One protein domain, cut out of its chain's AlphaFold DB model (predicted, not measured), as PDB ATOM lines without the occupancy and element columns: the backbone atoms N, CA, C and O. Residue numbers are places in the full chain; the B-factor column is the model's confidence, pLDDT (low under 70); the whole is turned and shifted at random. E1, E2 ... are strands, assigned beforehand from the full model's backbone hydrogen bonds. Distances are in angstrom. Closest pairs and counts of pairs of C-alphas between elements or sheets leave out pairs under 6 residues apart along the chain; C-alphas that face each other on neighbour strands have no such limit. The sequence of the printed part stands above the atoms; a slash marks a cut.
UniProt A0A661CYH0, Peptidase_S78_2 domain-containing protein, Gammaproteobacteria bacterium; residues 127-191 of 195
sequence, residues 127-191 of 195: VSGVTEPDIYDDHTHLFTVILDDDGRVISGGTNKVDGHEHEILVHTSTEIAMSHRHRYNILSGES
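AT A GLANCE: This is residues 127 to 191 of the 195 residues of the protein "Peptidase_S78_2 domain-containing protein" of Gammaproteobacteria bacterium (UniProt A0A661CYH0). There is little regular structure: a three-strand meander, each strand the antiparallel neighbour of the one before, makes one wall of an elongated body. The long unnamed stretch of residues 159 to 191 folds back from E3 to E1, pairing briefly with both edge strands. Of 65 printed residues, 16 lie in named strands, E1, E2, E3 along the chain and across the sheet, with no named helix; the class is all strand. It is compact, radius of gyration of the C-alphas 11.1 A, spanning 35 by 18 by 16 A.

IN THESE COORDINATES: Find C-alpha 127 at (177.504, 105.403, 153.352), where E1, residues 127 to 130, begins. E2, residues 142 to 147, runs 16.6 A; E3, residues 153 to 158, runs 13.6 A to C-alpha 158 at (182.570, 115.006, 158.137).

HOW THE PARTS SIT: Hairpin E1 and E2 is antiparallel at 157 degrees; look for N 145 and O 127, 2.8 A. Hairpin E2 and E3 is antiparallel at 168 degrees, with N 146 and O 155 at 2.8 A. Residues 167 to 168 pair antiparallel with 156 to 157 of E3, and 190 to 191 with 127 to 128 of E1.

THE WHOLE: The printed part has no cut. The E1 to E2 link is long. Residues 189 and 191 are under pLDDT 70.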
ATOM      1  N   VAL A 127     177.223 104.747 154.628       93.12
ATOM      2  CA  VAL A 127     177.504 105.403 153.352       93.12
ATOM      3  C   VAL A 127     178.550 106.476 153.593       93.12
ATOM      4  O   VAL A 127     178.454 107.237 154.558       93.12
ATOM      5  N   SER A 128     179.562 106.533 152.736       95.06
ATOM      6  CA  SER A 128     180.565 107.596 152.753       95.06
ATOM      7  C   SER A 128     180.715 108.229 151.380       95.06
ATOM      8  O   SER A 128     180.397 107.626 150.362       95.06
ATOM      9  N   GLY A 129     181.210 109.456 151.334       94.69
ATOM     10  CA  GLY A 129     181.417 110.149 150.071       94.69
ATOM     11  C   GLY A 129     182.091 111.492 150.264       94.69
ATOM     12  O   GLY A 129     182.685 111.760 151.309       94.69
ATOM     13  N   VAL A 130     181.989 112.338 149.246       94.88
ATOM     14  CA  VAL A 130     182.482 113.715 149.273       94.88
ATOM     15  C   VAL A 130     181.283 114.654 149.237       94.88
ATOM     16  O   VAL A 130     180.327 114.409 148.503       94.88
ATOM     17  N   THR A 131     181.307 115.706 150.045       94.25
ATOM     18  CA  THR A 131     180.290 116.756 149.980       94.25
ATOM     19  C   THR A 131     180.381 117.523 148.662       94.25
ATOM     20  O   THR A 131     181.426 117.551 148.009       94.25
ATOM     21  N   GLU A 132     179.308 118.220 148.301       91.19
ATOM     22  CA  GLU A 132     179.395 119.275 147.294       91.19
ATOM     23  C   GLU A 132     180.408 120.354 147.756       91.19
ATOM     24  O   GLU A 132     180.559 120.575 148.973       91.19
ATOM     25  N   PRO A 133     181.117 121.008 146.815       91.50
ATOM     26  CA  PRO A 133     182.000 122.131 147.122       91.50
ATOM     27  C   PRO A 133     181.258 123.267 147.823       91.50
ATOM     28  O   PRO A 133     180.107 123.563 147.489       91.50
ATOM     29  N   ASP A 134     181.917 123.921 148.779       91.06
ATOM     30  CA  ASP A 134     181.418 125.181 149.319       91.06
ATOM     31  C   ASP A 134     181.315 126.232 148.205       91.06
ATOM     32  O   ASP A 134     182.186 126.374 147.350       91.06
ATOM     33  N   ILE A 135     180.233 127.003 148.223       86.31
ATOM     34  CA  ILE A 135     179.904 127.953 147.154       86.31
ATOM     35  C   ILE A 135     180.796 129.210 147.140       86.31
ATOM     36  O   ILE A 135     180.699 130.033 146.214       86.31
ATOM     37  N   TYR A 136     181.620 129.424 148.167       86.81
ATOM     38  CA  TYR A 136     182.490 130.589 148.311       86.81
ATOM     39  C   TYR A 136     183.955 130.281 148.029       86.81
ATOM     40  O   TYR A 136     184.599 131.109 147.376       86.81
ATOM     41  N   ASP A 137     184.469 129.143 148.490       89.75
ATOM     42  CA  ASP A 137     185.893 128.790 148.388       89.75
ATOM     43  C   ASP A 137     186.172 127.367 147.862       89.75
ATOM     44  O   ASP A 137     187.332 126.948 147.830       89.75
ATOM     45  N   ASP A 138     185.140 126.661 147.391       91.31
ATOM     46  CA  ASP A 138     185.198 125.354 146.726       91.31
ATOM     47  C   ASP A 138     185.766 124.199 147.576       91.31
ATOM     48  O   ASP A 138     186.021 123.110 147.046       91.31
ATOM     49  N   HIS A 139     185.968 124.380 148.888       94.94
ATOM     50  CA  HIS A 139     186.440 123.279 149.730       94.94
ATOM     51  C   HIS A 139     185.364 122.196 149.888       94.94
ATOM     52  O   HIS A 139     184.161 122.444 149.797       94.94
ATOM     53  N   THR A 140     185.804 120.961 150.120       96.56
ATOM     54  CA  THR A 140     184.932 119.799 150.307       96.56
ATOM     55  C   THR A 140     185.341 119.009 151.535       96.56
ATOM     56  O   THR A 140     186.481 119.080 152.002       96.56
ATOM     57  N   HIS A 141     184.411 118.200 152.025       96.69
ATOM     58  CA  HIS A 141     184.648 117.256 153.099       96.69
ATOM     59  C   HIS A 141     184.400 115.816 152.648       96.69
ATOM     60  O   HIS A 141     183.517 115.546 151.837       96.69
ATOM     61  N   LEU A 142     185.122 114.875 153.252       97.00
ATOM     62  CA  LEU A 142     184.697 113.481 153.298       97.00
ATOM     63  C   LEU A 142     183.595 113.353 154.345       97.00
ATOM     64  O   LEU A 142     183.798 113.770 155.487       97.00
ATOM     65  N   PHE A 143     182.461 112.768 153.978       96.69
ATOM     66  CA  PHE A 143     181.374 112.474 154.905       96.69
ATOM     67  C   PHE A 143     181.236 110.973 155.138       96.69
ATOM     68  O   PHE A 143     181.523 110.168 154.253       96.69
ATOM     69  N   THR A 144     180.723 110.616 156.312       96.94
ATOM     70  CA  THR A 144     180.226 109.274 156.626       96.94
ATOM     71  C   THR A 144     178.914 109.402 157.389       96.94
ATOM     72  O   THR A 144     178.827 110.155 158.361       96.94
ATOM     73  N   VAL A 145     177.900 108.645 156.973       95.62
ATOM     74  CA  VAL A 145     176.592 108.566 157.633       95.62
ATOM     75  C   VAL A 145     176.223 107.119 157.935       95.62
ATOM     76  O   VAL A 145     176.557 106.203 157.184       95.62
ATOM     77  N   ILE A 146     175.521 106.926 159.048       94.56
ATOM     78  CA  ILE A 146     174.919 105.661 159.461       94.56
ATOM     79  C   ILE A 146     173.414 105.762 159.239       94.56
ATOM     80  O   ILE A 146     172.783 106.708 159.720       94.56
ATOM     81  N   LEU A 147     172.855 104.779 158.539       91.62
ATOM     82  CA  LEU A 147     171.441 104.715 158.187       91.62
ATOM     83  C   LEU A 147     170.688 103.670 159.028       91.62
ATOM     84  O   LEU A 147     171.251 102.645 159.436       91.62
ATOM     85  N   ASP A 148     169.411 103.938 159.296       89.38
ATOM     86  CA  ASP A 148     168.477 102.951 159.840       89.38
ATOM     87  C   ASP A 148     167.963 101.991 158.755       89.38
ATOM     88  O   ASP A 148     168.353 102.062 157.589       89.38
ATOM     89  N   ASP A 149     167.100 101.057 159.155       85.12
ATOM     90  CA  ASP A 149     166.546 100.046 158.251       85.12
ATOM     91  C   ASP A 149     165.566 100.651 157.211       85.12
ATOM     92  O   ASP A 149     165.207  99.969 156.256       85.12
ATOM     93  N   ASP A 150     165.177 101.925 157.364       81.81
ATOM     94  CA  ASP A 150     164.383 102.705 156.403       81.81
ATOM     95  C   ASP A 150     165.267 103.667 155.570       81.81
ATOM     96  O   ASP A 150     164.754 104.501 154.822       81.81
ATOM     97  N   GLY A 151     166.597 103.604 155.714       84.75
ATOM     98  CA  GLY A 151     167.533 104.494 155.024       84.75
ATOM     99  C   GLY A 151     167.609 105.911 155.609       84.75
ATOM    100  O   GLY A 151     168.108 106.826 154.946       84.75
ATOM    101  N   ARG A 152     167.112 106.153 156.830       88.31
ATOM    102  CA  ARG A 152     167.195 107.464 157.495       88.31
ATOM    103  C   ARG A 152     168.517 107.662 158.215       88.31
ATOM    104  O   ARG A 152     169.011 106.748 158.864       88.31
ATOM    105  N   VAL A 153     169.063 108.876 158.146       91.69
ATOM    106  CA  VAL A 153     170.287 109.241 158.870       91.69
ATOM    107  C   VAL A 153     170.040 109.145 160.378       91.69
ATOM    108  O   VAL A 153     169.228 109.882 160.931       91.69
ATOM    109  N   ILE A 154     170.756 108.236 161.041       93.88
ATOM    110  CA  ILE A 154     170.790 108.126 162.508       93.88
ATOM    111  C   ILE A 154     171.852 109.071 163.068       93.88
ATOM    112  O   ILE A 154     171.643 109.738 164.079       93.88
ATOM    113  N   SER A 155     173.021 109.070 162.433       95.19
ATOM    114  CA  SER A 155     174.175 109.867 162.828       95.19
ATOM    115  C   SER A 155     175.167 109.934 161.683       95.19
ATOM    116  O   SER A 155     175.336 108.954 160.957       95.19
ATOM    117  N   GLY A 156     175.910 111.021 161.592       96.25
ATOM    118  CA  GLY A 156     177.027 111.121 160.679       96.25
ATOM    119  C   GLY A 156     177.846 112.363 160.949       96.25
ATOM    120  O   GLY A 156     177.535 113.170 161.829       96.25
ATOM    121  N   GLY A 157     178.900 112.515 160.172       97.44
ATOM    122  CA  GLY A 157     179.729 113.695 160.238       97.44
ATOM    123  C   GLY A 157     180.724 113.742 159.102       97.44
ATOM    124  O   GLY A 157     180.814 112.823 158.281       97.44
ATOM    125  N   THR A 158     181.478 114.828 159.077       98.06
ATOM    126  CA  THR A 158     182.570 115.006 158.137       98.06
ATOM    127  C   THR A 158     183.936 114.862 158.787       98.06
ATOM    128  O   THR A 158     184.088 114.935 160.006       98.06
ATOM    129  N   ASN A 159     184.961 114.647 157.966       97.62
ATOM    130  CA  ASN A 159     186.338 114.826 158.400       97.62
ATOM    131  C   ASN A 159     186.647 116.309 158.649       97.62
ATOM    132  O   ASN A 159     185.968 117.209 158.154       97.62
ATOM    133  N   LYS A 160     187.748 116.564 159.354       97.69
ATOM    134  CA  LYS A 160     188.226 117.922 159.579       97.69
ATOM    135  C   LYS A 160     188.977 118.476 158.364       97.69
ATOM    136  O   LYS A 160     190.030 117.945 158.008       97.69
ATOM    137  N   VAL A 161     188.481 119.573 157.799       95.88
ATOM    138  CA  VAL A 161     189.102 120.352 156.710       95.88
ATOM    139  C   VAL A 161     189.114 121.817 157.142       95.88
ATOM    140  O   VAL A 161     188.219 122.252 157.853       95.88
ATOM    141  N   ASP A 162     190.203 122.538 156.868       93.31
ATOM    142  CA  ASP A 162     190.379 123.971 157.180       93.31
ATOM    143  C   ASP A 162     190.065 124.431 158.617       93.31
ATOM    144  O   ASP A 162     189.967 125.618 158.919       93.31
ATOM    145  N   GLY A 163     190.054 123.490 159.563       95.00
ATOM    146  CA  GLY A 163     189.884 123.773 160.984       95.00
ATOM    147  C   GLY A 163     188.513 123.419 161.551       95.00
ATOM    148  O   GLY A 163     188.388 123.443 162.782       95.00
ATOM    149  N   HIS A 164     187.555 122.987 160.729       96.38
ATOM    150  CA  HIS A 164     186.215 122.568 161.152       96.38
ATOM    151  C   HIS A 164     185.778 121.237 160.537       96.38
ATOM    152  O   HIS A 164     186.445 120.660 159.685       96.38
ATOM    153  N   GLU A 165     184.676 120.726 161.063       97.56
ATOM    154  CA  GLU A 165     183.952 119.540 160.620       97.56
ATOM    155  C   GLU A 165     182.464 119.797 160.880       97.56
ATOM    156  O   GLU A 165     182.114 120.692 161.659       97.56
ATOM    157  N   HIS A 166     181.597 119.026 160.239       97.56
ATOM    158  CA  HIS A 166     180.156 119.160 160.356       97.56
ATOM    159  C   HIS A 166     179.548 117.875 160.906       97.56
ATOM    160  O   HIS A 166     179.948 116.775 160.528       97.56
ATOM    161  N   GLU A 167     178.543 118.022 161.762       97.62
ATOM    162  CA  GLU A 167     177.621 116.935 162.083       97.62
ATOM    163  C   GLU A 167     176.638 116.737 160.921       97.62
ATOM    164  O   GLU A 167     176.377 117.662 160.146       97.62
ATOM    165  N   ILE A 168     176.101 115.529 160.775       96.50
ATOM    166  CA  ILE A 168     175.104 115.215 159.754       96.50
ATOM    167  C   ILE A 168     173.915 114.516 160.407       96.50
ATOM    168  O   ILE A 168     174.049 113.417 160.947       96.50
ATOM    169  N   LEU A 169     172.752 115.165 160.317       93.00
ATOM    170  CA  LEU A 169     171.495 114.707 160.917       93.00
ATOM    171  C   LEU A 169     170.389 114.444 159.884       93.00
ATOM    172  O   LEU A 169     169.404 113.782 160.196       93.00
ATOM    173  N   VAL A 170     170.538 114.959 158.660       90.31
ATOM    174  CA  VAL A 170     169.549 114.867 157.572       90.31
ATOM    175  C   VAL A 170     170.232 114.524 156.254       90.31
ATOM    176  O   VAL A 170     171.424 114.772 156.108       90.31
ATOM    177  N   HIS A 171     169.487 113.992 155.284       88.12
ATOM    178  CA  HIS A 171     169.997 113.372 154.046       88.12
ATOM    179  C   HIS A 171     170.664 114.294 153.029       88.12
ATOM    180  O   HIS A 171     171.405 113.813 152.180       88.12
ATOM    181  N   THR A 172     170.346 115.586 153.058       88.62
ATOM    182  CA  THR A 172     170.655 116.511 151.954       88.62
ATOM    183  C   THR A 172     171.686 117.571 152.321       88.62
ATOM    184  O   THR A 172     172.262 118.203 151.435       88.62
ATOM    185  N   SER A 173     171.933 117.789 153.614       93.00
ATOM    186  CA  SER A 173     172.878 118.796 154.086       93.00
ATOM    187  C   SER A 173     173.491 118.448 155.431       93.00
ATOM    188  O   SER A 173     172.866 117.795 156.266       93.00
ATOM    189  N   THR A 174     174.689 118.961 155.665       95.25
ATOM    190  CA  THR A 174     175.318 118.946 156.979       95.25
ATOM    191  C   THR A 174     174.687 119.992 157.907       95.25
ATOM    192  O   THR A 174     173.992 120.914 157.467       95.25
ATOM    193  N   GLU A 175     174.982 119.890 159.198       95.94
ATOM    194  CA  GLU A 175     174.728 120.953 160.167       95.94
ATOM    195  C   GLU A 175     175.668 122.148 159.947       95.94
ATOM    196  O   GLU A 175     176.712 122.042 159.289       95.94
ATOM    197  N   ILE A 176     175.290 123.303 160.506       94.12
ATOM    198  CA  ILE A 176     176.103 124.519 160.412       94.12
ATOM    199  C   ILE A 176     177.366 124.369 161.264       94.12
ATOM    200  O   ILE A 176     177.294 124.197 162.481       94.12
ATOM    201  N   ALA A 177     178.524 124.570 160.639       93.44
ATOM    202  CA  ALA A 177     179.799 124.782 161.312       93.44
ATOM    203  C   ALA A 177     180.520 125.960 160.650       93.44
ATOM    204  O   ALA A 177     180.436 126.152 159.444       93.44
ATOM    205  N   MET A 178     181.174 126.813 161.446       90.81
ATOM    206  CA  MET A 178     181.844 128.028 160.949       90.81
ATOM    207  C   MET A 178     181.000 128.828 159.933       90.81
ATOM    208  O   MET A 178     181.478 129.230 158.874       90.81
ATOM    209  N   SER A 179     179.733 129.082 160.279       89.75
ATOM    210  CA  SER A 179     178.758 129.885 159.517       89.75
ATOM    211  C   SER A 179     178.314 129.356 158.146       89.75
ATOM    212  O   SER A 179     177.580 130.059 157.458       89.75
ATOM    213  N   HIS A 180     178.677 128.129 157.776       91.69
ATOM    214  CA  HIS A 180     178.203 127.488 156.548       91.69
ATOM    215  C   HIS A 180     177.853 126.017 156.796       91.69
ATOM    216  O   HIS A 180     178.022 125.485 157.898       91.69
ATOM    217  N   ARG A 181     177.309 125.374 155.768       94.44
ATOM    218  CA  ARG A 181     177.006 123.944 155.719       94.44
ATOM    219  C   ARG A 181     177.275 123.445 154.307       94.44
ATOM    220  O   ARG A 181     177.199 124.231 153.366       94.44
ATOM    221  N   HIS A 182     177.484 122.146 154.154       93.50
ATOM    222  CA  HIS A 182     177.593 121.533 152.835       93.50
ATOM    223  C   HIS A 182     176.326 120.774 152.466       93.50
ATOM    224  O   HIS A 182     175.597 120.283 153.331       93.50
ATOM    225  N   ARG A 183     176.093 120.634 151.162       92.31
ATOM    226  CA  ARG A 183     175.182 119.629 150.613       92.31
ATOM    227  C   ARG A 183     175.944 118.344 150.341       92.31
ATOM    228  O   ARG A 183     177.155 118.362 150.124       92.31
ATOM    229  N   TYR A 184     175.241 117.226 150.374       91.56
ATOM    230  CA  TYR A 184     175.812 115.927 150.045       91.56
ATOM    231  C   TYR A 184     174.705 114.983 149.569       91.56
ATOM    232  O   TYR A 184     173.519 115.274 149.740       91.56
ATOM    233  N   ASN A 185     175.091 113.869 148.950       88.56
ATOM    234  CA  ASN A 185     174.156 112.899 148.394       88.56
ATOM    235  C   ASN A 185     174.566 111.476 148.793       88.56
ATOM    236  O   ASN A 185     175.677 111.031 148.502       88.56
ATOM    237  N   ILE A 186     173.656 110.764 149.461       87.25
ATOM    238  CA  ILE A 186     173.869 109.373 149.883       87.25
ATOM    239  C   ILE A 186     173.755 108.374 148.725       87.25
ATOM    240  O   ILE A 186     174.343 107.304 148.797       87.25
ATOM    241  N   LEU A 187     173.039 108.715 147.652       83.38
ATOM    242  CA  LEU A 187     172.827 107.828 146.503       83.38
ATOM    243  C   LEU A 187     174.054 107.760 145.588       83.38
ATOM    244  O   LEU A 187     174.238 106.778 144.878       83.38
ATOM    245  N   SER A 188     174.898 108.795 145.612       70.94
ATOM    246  CA  SER A 188     176.209 108.801 144.951       70.94
ATOM    247  C   SER A 188     177.353 108.372 145.877       70.94
ATOM    248  O   SER A 188     178.506 108.375 145.453       70.94
ATOM    249  N   GLY A 189     177.060 108.090 147.150       67.88
ATOM    250  CA  GLY A 189     178.053 107.654 148.125       67.88
ATOM    251  C   GLY A 189     178.482 106.206 147.898       67.88
ATOM    252  O   GLY A 189     177.739 105.392 147.356       67.88
ATOM    253  N   GLU A 190     179.693 105.879 148.331       74.62
ATOM    254  CA  GLU A 190     180.193 104.510 148.351       74.62
ATOM    255  C   GLU A 190     179.762 103.825 149.652       74.62
ATOM    256  O   GLU A 190     179.844 104.399 150.749       74.62
ATOM    257  N   SER A 191     179.310 102.577 149.537       69.75
ATOM    258  CA  SER A 191     179.043 101.741 150.697       69.75
ATOM    259  C   SER A 191     180.358 101.315 151.341       69.75
ATOM    260  O   SER A 191     181.304 100.887 150.677       69.75
TER     261      SER A 191